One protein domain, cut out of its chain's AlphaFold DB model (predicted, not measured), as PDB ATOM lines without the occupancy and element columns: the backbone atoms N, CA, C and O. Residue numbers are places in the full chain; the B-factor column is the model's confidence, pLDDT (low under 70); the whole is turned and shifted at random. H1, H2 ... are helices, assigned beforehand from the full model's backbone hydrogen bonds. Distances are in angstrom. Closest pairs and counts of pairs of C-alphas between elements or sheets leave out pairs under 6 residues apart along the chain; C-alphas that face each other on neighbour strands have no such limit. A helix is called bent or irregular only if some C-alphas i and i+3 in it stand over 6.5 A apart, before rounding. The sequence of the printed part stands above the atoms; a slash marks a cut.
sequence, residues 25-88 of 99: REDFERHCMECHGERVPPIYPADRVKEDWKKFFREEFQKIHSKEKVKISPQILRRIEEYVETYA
ATOM      1  N   ARG A  25     141.419 148.353 180.353       92.88
ATOM      2  CA  ARG A  25     142.343 149.379 179.854       92.88
ATOM      3  C   ARG A  25     143.767 149.102 180.321       92.88
ATOM      4  O   ARG A  25     144.685 149.087 179.513       92.88
ATOM      5  N   GLU A  26     143.944 148.868 181.616       93.00
ATOM      6  CA  GLU A  26     145.250 148.640 182.228       93.00
ATOM      7  C   GLU A  26     145.915 147.373 181.679       93.00
ATOM      8  O   GLU A  26     147.125 147.346 181.463       93.00
ATOM      9  N   ASP A  27     145.134 146.323 181.432       94.38
ATOM     10  CA  ASP A  27     145.618 145.091 180.818       94.38
ATOM     11  C   ASP A  27     145.965 145.291 179.335       94.38
ATOM     12  O   ASP A  27     146.977 144.761 178.878       94.38
ATOM     13  N   PHE A  28     145.183 146.082 178.590       93.94
ATOM     14  CA  PHE A  28     145.502 146.441 177.206       93.94
ATOM     15  C   PHE A  28     146.799 147.254 177.123       93.94
ATOM     16  O   PHE A  28     147.702 146.889 176.372       93.94
ATOM     17  N   GLU A  29     146.940 148.311 177.926       92.25
ATOM     18  CA  GLU A  29     148.168 149.111 177.987       92.25
ATOM     19  C   GLU A  29     149.369 148.233 178.364       92.25
ATOM     20  O   GLU A  29     150.397 148.250 177.691       92.25
ATOM     21  N   ARG A  30     149.230 147.393 179.394       91.38
ATOM     22  CA  ARG A  30     150.327 146.542 179.863       91.38
ATOM     23  C   ARG A  30     150.770 145.506 178.835       91.38
ATOM     24  O   ARG A  30     151.959 145.233 178.757       91.38
ATOM     25  N   HIS A  31     149.840 144.880 178.116       91.00
ATOM     26  CA  HIS A  31     150.154 143.707 177.295       91.00
ATOM     27  C   HIS A  31     150.204 143.987 175.795       91.00
ATOM     28  O   HIS A  31     150.985 143.358 175.083       91.00
ATOM     29  N   CYS A  32     149.384 144.908 175.294       91.75
ATOM     30  CA  CYS A  32     149.363 145.258 173.878       91.75
ATOM     31  C   CYS A  32     150.340 146.403 173.589       91.75
ATOM     32  O   CYS A  32     151.111 146.319 172.629       91.75
ATOM     33  N   MET A  33     150.381 147.426 174.449       91.25
ATOM     34  CA  MET A  33     151.227 148.605 174.220       91.25
ATOM     35  C   MET A  33     152.704 148.403 174.599       91.25
ATOM     36  O   MET A  33     153.553 149.200 174.221       91.25
ATOM     37  N   GLU A  34     153.061 147.288 175.243       87.75
ATOM     38  CA  GLU A  34     154.472 146.915 175.464       87.75
ATOM     39  C   GLU A  34     155.238 146.755 174.135       87.75
ATOM     40  O   GLU A  34     156.419 147.073 174.022       87.75
ATOM     41  N   CYS A  35     154.565 146.264 173.089       87.75
ATOM     42  CA  CYS A  35     155.133 146.240 171.740       87.75
ATOM     43  C   CYS A  35     154.688 147.462 170.927       87.75
ATOM     44  O   CYS A  35     155.496 148.063 170.206       87.75
ATOM     45  N   HIS A  36     153.401 147.799 171.027       89.25
ATOM     46  CA  HIS A  36     152.755 148.863 170.270       89.25
ATOM     47  C   HIS A  36     152.948 150.228 170.932       89.25
ATOM     48  O   HIS A  36     152.413 150.495 171.993       89.25
ATOM     49  N   GLY A  37     153.689 151.117 170.277       82.12
ATOM     50  CA  GLY A  37     154.097 152.418 170.809       82.12
ATOM     51  C   GLY A  37     155.612 152.534 170.973       82.12
ATOM     52  O   GLY A  37     156.156 153.616 170.782       82.12
ATOM     53  N   GLU A  38     156.307 151.418 171.226       80.94
ATOM     54  CA  GLU A  38     157.775 151.388 171.269       80.94
ATOM     55  C   GLU A  38     158.395 150.921 169.947       80.94
ATOM     56  O   GLU A  38     159.219 151.616 169.352       80.94
ATOM     57  N   ARG A  39     158.028 149.715 169.491       86.62
ATOM     58  CA  ARG A  39     158.696 149.024 168.368       86.62
ATOM     59  C   ARG A  39     157.854 148.981 167.103       86.62
ATOM     60  O   ARG A  39     158.391 148.909 166.001       86.62
ATOM     61  N   VAL A  40     156.540 148.995 167.270       87.00
ATOM     62  CA  VAL A  40     155.557 149.046 166.187       87.00
ATOM     63  C   VAL A  40     154.564 150.170 166.475       87.00
ATOM     64  O   VAL A  40     154.465 150.589 167.630       87.00
ATOM     65  N   PRO A  41     153.845 150.687 165.462       91.69
ATOM     66  CA  PRO A  41     152.885 151.761 165.675       91.69
ATOM     67  C   PRO A  41     151.890 151.443 166.801       91.69
ATOM     68  O   PRO A  41     151.507 150.272 166.953       91.69
ATOM     69  N   PRO A  42     151.491 152.459 167.588       92.12
ATOM     70  CA  PRO A  42     150.478 152.288 168.620       92.12
ATOM     71  C   PRO A  42     149.176 151.783 167.997       92.12
ATOM     72  O   PRO A  42     148.891 152.059 166.831       92.12
ATOM     73  N   ILE A  43     148.418 151.031 168.788       92.88
ATOM     74  CA  ILE A  43     147.085 150.564 168.418       92.88
ATOM     75  C   ILE A  43     146.072 151.044 169.447       92.88
ATOM     76  O   ILE A  43     146.355 151.101 170.643       92.88
ATOM     77  N   TYR A  44     144.878 151.348 168.971       94.12
ATOM     78  CA  TYR A  44     143.768 151.856 169.754       94.12
ATOM     79  C   TYR A  44     142.527 151.009 169.464       94.12
ATOM     80  O   TYR A  44     142.362 150.535 168.338       94.12
ATOM     81  N   PRO A  45     141.618 150.818 170.435       95.88
ATOM     82  CA  PRO A  45     140.358 150.114 170.192       95.88
ATOM     83  C   PRO A  45     139.585 150.625 168.968       95.88
ATOM     84  O   PRO A  45     139.101 149.823 168.171       95.88
ATOM     85  N   ALA A  46     139.565 151.943 168.761       96.00
ATOM     86  CA  ALA A  46     138.886 152.586 167.639       96.00
ATOM     87  C   ALA A  46     139.551 152.357 166.266       96.00
ATOM     88  O   ALA A  46     138.984 152.749 165.250       96.00
ATOM     89  N   ASP A  47     140.717 151.705 166.193       94.94
ATOM     90  CA  ASP A  47     141.379 151.408 164.914       94.94
ATOM     91  C   ASP A  47     140.639 150.340 164.097       94.94
ATOM     92  O   ASP A  47     140.922 150.151 162.910       94.94
ATOM     93  N   ARG A  48     139.737 149.576 164.730       96.12
ATOM     94  CA  ARG A  48     139.015 148.463 164.102       96.12
ATOM     95  C   ARG A  48     137.578 148.386 164.591       96.12
ATOM     96  O   ARG A  48     137.265 148.764 165.718       96.12
ATOM     97  N   VAL A  49     136.712 147.824 163.752       97.81
ATOM     98  CA  VAL A  49     135.347 147.447 164.147       97.81
ATOM     99  C   VAL A  49     135.356 146.179 165.008       97.81
ATOM    100  O   VAL A  49     136.317 145.402 164.980       97.81
ATOM    101  N   LYS A  50     134.274 145.927 165.755       97.19
ATOM    102  CA  LYS A  50     134.147 144.769 166.662       97.19
ATOM    103  C   LYS A  50     134.463 143.443 165.973       97.19
ATOM    104  O   LYS A  50     135.163 142.604 166.537       97.19
ATOM    105  N   GLU A  51     133.970 143.245 164.751       97.50
ATOM    106  CA  GLU A  51     134.165 141.979 164.035       97.50
ATOM    107  C   GLU A  51     135.631 141.747 163.636       97.50
ATOM    108  O   GLU A  51     136.128 140.621 163.703       97.50
ATOM    109  N   ASP A  52     136.362 142.816 163.317       98.06
ATOM    110  CA  ASP A  52     137.790 142.747 163.010       98.06
ATOM    111  C   ASP A  52     138.627 142.451 164.262       98.06
ATOM    112  O   ASP A  52     139.602 141.693 164.191       98.06
ATOM    113  N   TRP A  53     138.233 142.980 165.426       97.31
ATOM    114  CA  TRP A  53     138.833 142.604 166.708       97.31
ATOM    115  C   TRP A  53     138.608 141.125 167.032       97.31
ATOM    116  O   TRP A  53     139.570 140.403 167.306       97.31
ATOM    117  N   LYS A  54     137.370 140.636 166.911       96.94
ATOM    118  CA  LYS A  54     137.041 139.214 167.121       96.94
ATOM    119  C   LYS A  54     137.837 138.303 166.202       96.94
ATOM    120  O   LYS A  54     138.367 137.277 166.635       96.94
ATOM    121  N   LYS A  55     137.940 138.676 164.925       96.81
ATOM    122  CA  LYS A  55     138.745 137.943 163.950       96.81
ATOM    123  C   LYS A  55     140.214 137.902 164.360       96.81
ATOM    124  O   LYS A  55     140.814 136.830 164.336       96.81
ATOM    125  N   PHE A  56     140.777 139.031 164.787       95.81
ATOM    126  CA  PHE A  56     142.157 139.097 165.256       95.81
ATOM    127  C   PHE A  56     142.422 138.145 166.430       95.81
ATOM    128  O   PHE A  56     143.347 137.336 166.338       95.81
ATOM    129  N   PHE A  57     141.614 138.182 167.494       94.81
ATOM    130  CA  PHE A  57     141.829 137.317 168.662       94.81
ATOM    131  C   PHE A  57     141.668 135.830 168.343       94.81
ATOM    132  O   PHE A  57     142.426 134.996 168.844       94.81
ATOM    133  N   ARG A  58     140.741 135.497 167.442       93.50
ATOM    134  CA  ARG A  58     140.499 134.122 167.003       93.50
ATOM    135  C   ARG A  58     141.607 133.567 166.107       93.50
ATOM    136  O   ARG A  58     141.976 132.405 166.253       93.50
ATOM    137  N   GLU A  59     142.098 134.355 165.152       93.44
ATOM    138  CA  GLU A  59     142.905 133.838 164.035       93.44
ATOM    139  C   GLU A  59     144.379 134.249 164.102       93.44
ATOM    140  O   GLU A  59     145.251 133.464 163.726       93.44
ATOM    141  N   GLU A  60     144.677 135.454 164.584       91.00
ATOM    142  CA  GLU A  60     145.999 136.076 164.446       91.00
ATOM    143  C   GLU A  60     146.738 136.207 165.780       91.00
ATOM    144  O   GLU A  60     147.955 136.011 165.840       91.00
ATOM    145  N   PHE A  61     146.012 136.466 166.869       90.38
ATOM    146  CA  PHE A  61     146.582 136.694 168.194       90.38
ATOM    147  C   PHE A  61     147.513 135.555 168.623       90.38
ATOM    148  O   PHE A  61     148.670 135.804 168.965       90.38
ATOM    149  N   GLN A  62     147.057 134.303 168.508       85.62
ATOM    150  CA  GLN A  62     147.843 133.123 168.883       85.62
ATOM    151  C   GLN A  62     149.113 132.961 168.038       85.62
ATOM    152  O   GLN A  62     150.157 132.582 168.571       85.62
ATOM    153  N   LYS A  63     149.060 133.280 166.736       87.50
ATOM    154  CA  LYS A  63     150.212 133.171 165.823       87.50
ATOM    155  C   LYS A  63     151.310 134.164 166.201       87.50
ATOM    156  O   LYS A  63     152.483 133.797 166.248       87.50
ATOM    157  N   ILE A  64     150.920 135.404 166.497       83.75
ATOM    158  CA  ILE A  64     151.840 136.483 166.872       83.75
ATOM    159  C   ILE A  64     152.403 136.228 168.276       83.75
ATOM    160  O   ILE A  64     153.618 136.205 168.466       83.75
ATOM    161  N   HIS A  65     151.536 135.957 169.253       78.00
ATOM    162  CA  HIS A  65     151.944 135.876 170.657       78.00
ATOM    163  C   HIS A  65     152.724 134.593 170.976       78.00
ATOM    164  O   HIS A  65     153.604 134.620 171.836       78.00
ATOM    165  N   SER A  66     152.503 133.495 170.237       79.25
ATOM    166  CA  SER A  66     153.339 132.289 170.359       79.25
ATOM    167  C   SER A  66     154.789 132.542 169.941       79.25
ATOM    168  O   SER A  66     155.708 131.969 170.525       79.25
ATOM    169  N   LYS A  67     155.008 133.412 168.945       80.00
ATOM    170  CA  LYS A  67     156.347 133.760 168.457       80.00
ATOM    171  C   LYS A  67     157.096 134.658 169.444       80.00
ATOM    172  O   LYS A  67     158.264 134.405 169.729       80.00
ATOM    173  N   GLU A  68     156.408 135.651 170.002       76.31
ATOM    174  CA  GLU A  68     156.981 136.630 170.940       76.31
ATOM    175  C   GLU A  68     156.979 136.152 172.409       76.31
ATOM    176  O   GLU A  68     157.469 136.848 173.293       76.31
ATOM    177  N   LYS A  69     156.471 134.940 172.688       76.75
ATOM    178  CA  LYS A  69     156.390 134.322 174.031       76.75
ATOM    179  C   LYS A  69     155.624 135.154 175.071       76.75
ATOM    180  O   LYS A  69     155.862 135.007 176.274       76.75
ATOM    181  N   VAL A  70     154.683 135.987 174.635       74.19
ATOM    182  CA  VAL A  70     153.850 136.796 175.533       74.19
ATOM    183  C   VAL A  70     152.874 135.874 176.269       74.19
ATOM    184  O   VAL A  70     152.120 135.121 175.653       74.19
ATOM    185  N   LYS A  71     152.891 135.913 177.604       81.44
ATOM    186  CA  LYS A  71     152.013 135.092 178.449       81.44
ATOM    187  C   LYS A  71     150.843 135.925 178.953       81.44
ATOM    188  O   LYS A  71     150.980 136.642 179.940       81.44
ATOM    189  N   ILE A  72     149.689 135.779 178.310       89.06
ATOM    190  CA  ILE A  72     148.429 136.382 178.754       89.06
ATOM    191  C   ILE A  72     147.527 135.269 179.289       89.06
ATOM    192  O   ILE A  72     147.309 134.260 178.617       89.06
ATOM    193  N   SER A  73     147.031 135.416 180.520       91.25
ATOM    194  CA  SER A  73     146.079 134.447 181.074       91.25
ATOM    195  C   SER A  73     144.717 134.584 180.377       91.25
ATOM    196  O   SER A  73     144.369 135.686 179.948       91.25
ATOM    197  N   PRO A  74     143.889 133.525 180.315       91.31
ATOM    198  CA  PRO A  74     142.570 133.614 179.680       91.31
ATOM    199  C   PRO A  74     141.673 134.718 180.260       91.31
ATOM    200  O   PRO A  74     140.895 135.332 179.540       91.31
ATOM    201  N   GLN A  75     141.794 134.997 181.561       92.81
ATOM    202  CA  GLN A  75     141.011 136.039 182.233       92.81
ATOM    203  C   GLN A  75     141.450 137.449 181.823       92.81
ATOM    204  O   GLN A  75     140.600 138.310 181.630       92.81
ATOM    205  N   ILE A  76     142.761 137.676 181.687       93.38
ATOM    206  CA  ILE A  76     143.305 138.948 181.192       93.38
ATOM    207  C   ILE A  76     142.902 139.137 179.730       93.38
ATOM    208  O   ILE A  76     142.394 140.193 179.369       93.38
ATOM    209  N   LEU A  77     143.064 138.096 178.905       93.81
ATOM    210  CA  LEU A  77     142.713 138.154 177.488       93.81
ATOM    211  C   LEU A  77     141.240 138.519 177.295       93.81
ATOM    212  O   LEU A  77     140.927 139.415 176.521       93.81
ATOM    213  N   ARG A  78     140.349 137.907 178.078       94.88
ATOM    214  CA  ARG A  78     138.927 138.243 178.059       94.88
ATOM    215  C   ARG A  78     138.660 139.715 178.398       94.88
ATOM    216  O   ARG A  78     137.830 140.334 177.747       94.88
ATOM    217  N   ARG A  79     139.343 140.287 179.396       95.38
ATOM    218  CA  ARG A  79     139.173 141.714 179.738       95.38
ATOM    219  C   ARG A  79     139.677 142.637 178.633       95.38
ATOM    220  O   ARG A  79     139.084 143.687 178.411       95.38
ATOM    221  N   ILE A  80     140.740 142.239 177.938       95.50
ATOM    222  CA  ILE A  80     141.250 142.951 176.763       95.50
ATOM    223  C   ILE A  80     140.231 142.893 175.616       95.50
ATOM    224  O   ILE A  80     139.933 143.928 175.029       95.50
ATOM    225  N   GLU A  81     139.665 141.718 175.323       95.81
ATOM    226  CA  GLU A  81     138.610 141.549 174.311       95.81
ATOM    227  C   GLU A  81     137.384 142.419 174.630       95.81
ATOM    228  O   GLU A  81     136.942 143.202 173.790       95.81
ATOM    229  N   GLU A  82     136.887 142.363 175.872       95.19
ATOM    230  CA  GLU A  82     135.773 143.198 176.341       95.19
ATOM    231  C   GLU A  82     136.095 144.697 176.205       95.19
ATOM    232  O   GLU A  82     135.244 145.477 175.771       95.19
ATOM    233  N   TYR A  83     137.325 145.108 176.527       95.62
ATOM    234  CA  TYR A  83     137.773 146.492 176.389       95.62
ATOM    235  C   TYR A  83     137.772 146.953 174.930       95.62
ATOM    236  O   TYR A  83     137.144 147.964 174.614       95.62
ATOM    237  N   VAL A  84     138.419 146.214 174.023       96.06
ATOM    238  CA  VAL A  84     138.494 146.653 172.625       96.06
ATOM    239  C   VAL A  84     137.134 146.626 171.933       96.06
ATOM    240  O   VAL A  84     136.884 147.468 171.081       96.06
ATOM    241  N   GLU A  85     136.227 145.719 172.311       95.44
ATOM    242  CA  GLU A  85     134.866 145.698 171.768       95.44
ATOM    243  C   GLU A  85     134.012 146.855 172.302       95.44
ATOM    244  O   GLU A  85     133.192 147.406 171.564       95.44
ATOM    245  N   THR A  86     134.209 147.253 173.564       94.94
ATOM    246  CA  THR A  86     133.508 148.398 174.175       94.94
ATOM    247  C   THR A  86     133.831 149.701 173.443       94.94
ATOM    248  O   THR A  86     132.942 150.524 173.233       94.94
ATOM    249  N   TYR A  87     135.077 149.861 173.001       95.75
ATOM    250  CA  TYR A  87     135.589 151.086 172.381       95.75
ATOM    251  C   TYR A  87     135.962 150.907 170.897       95.75
ATOM    252  O   TYR A  87     136.743 151.682 170.351       95.75
ATOM    253  N   ALA A  88     135.434 149.869 170.245       97.00
ATOM    254  CA  ALA A  88     135.640 149.627 168.819       97.00
ATOM    255  C   ALA A  88     135.079 150.769 167.960       97.00
ATOM    256  O   ALA A  88     134.167 151.476 168.384       97.00
TER     257      ALA A  88
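Overview. This is residues 25 to 88 of the 99 residues of an uncharacterized protein of Desulfurobacterium sp (UniProt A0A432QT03). The longest helix, H2, and H3 make an open V, touching where H2 begins and H3 nears its end, with a tight link across the V's wide end. A short helix, H1, packs on H3, and a long link without a named element, residues 32 to 49, runs from H1 round to the closed end of the V. The printed part has 64 residues with three named helices, in the order H1, H2, H3, and no named strand; its class is all helix. It is compact, with a radius of gyration of the C-alphas of 11.0 A, and rounded, spanning 26 by 23 by 20 A.

Along the chain. Find C-alpha 50 at (134.147, 144.769, 166.662); from there H2, residues 50 to 68, runs 24.6 A to C-alpha 68 at (156.981, 136.630, 170.940). H2 has a kink of 49 degrees near residue 62 and is only just irregular: C-alphas 59 and 62 are 7.0 A apart. Look next at H3, residues 74 to 86, which runs 18.2 A to C-alpha 86 at (133.508, 148.398, 174.175). H1 is residues 25 to 31, 10.0 A long.

Arrangement. Start at Lys 50 and Glu 85, whose C-alphas, 5.2 A apart, are the closest of H2 and H3. These helices touch with residues 50 to 57 of H2 and 81 to 85 of H3 alone. They form a helical hairpin, running opposite ways at a tilt of 38 degrees, only just steep. H3 also touches H1, closest at the C-alphas of Phe 28 and Ile 80, 5.5 A apart; these two run opposite ways at a steep tilt of 54 degrees. H1 and H2 are apart. In H1 and H3 every O i to N i+4 pair is within hydrogen-bond range; in H2, 11 of 15 are.

Size, cuts and confidence. The C-alphas farthest apart, those of Lys 67 and Thr 86, are 27.7 A apart. The printed part has no cut. The link from H1 to H2 is long, with 18 residues. Mean pLDDT of the printed part is 91.1, and no printed residue is under 70.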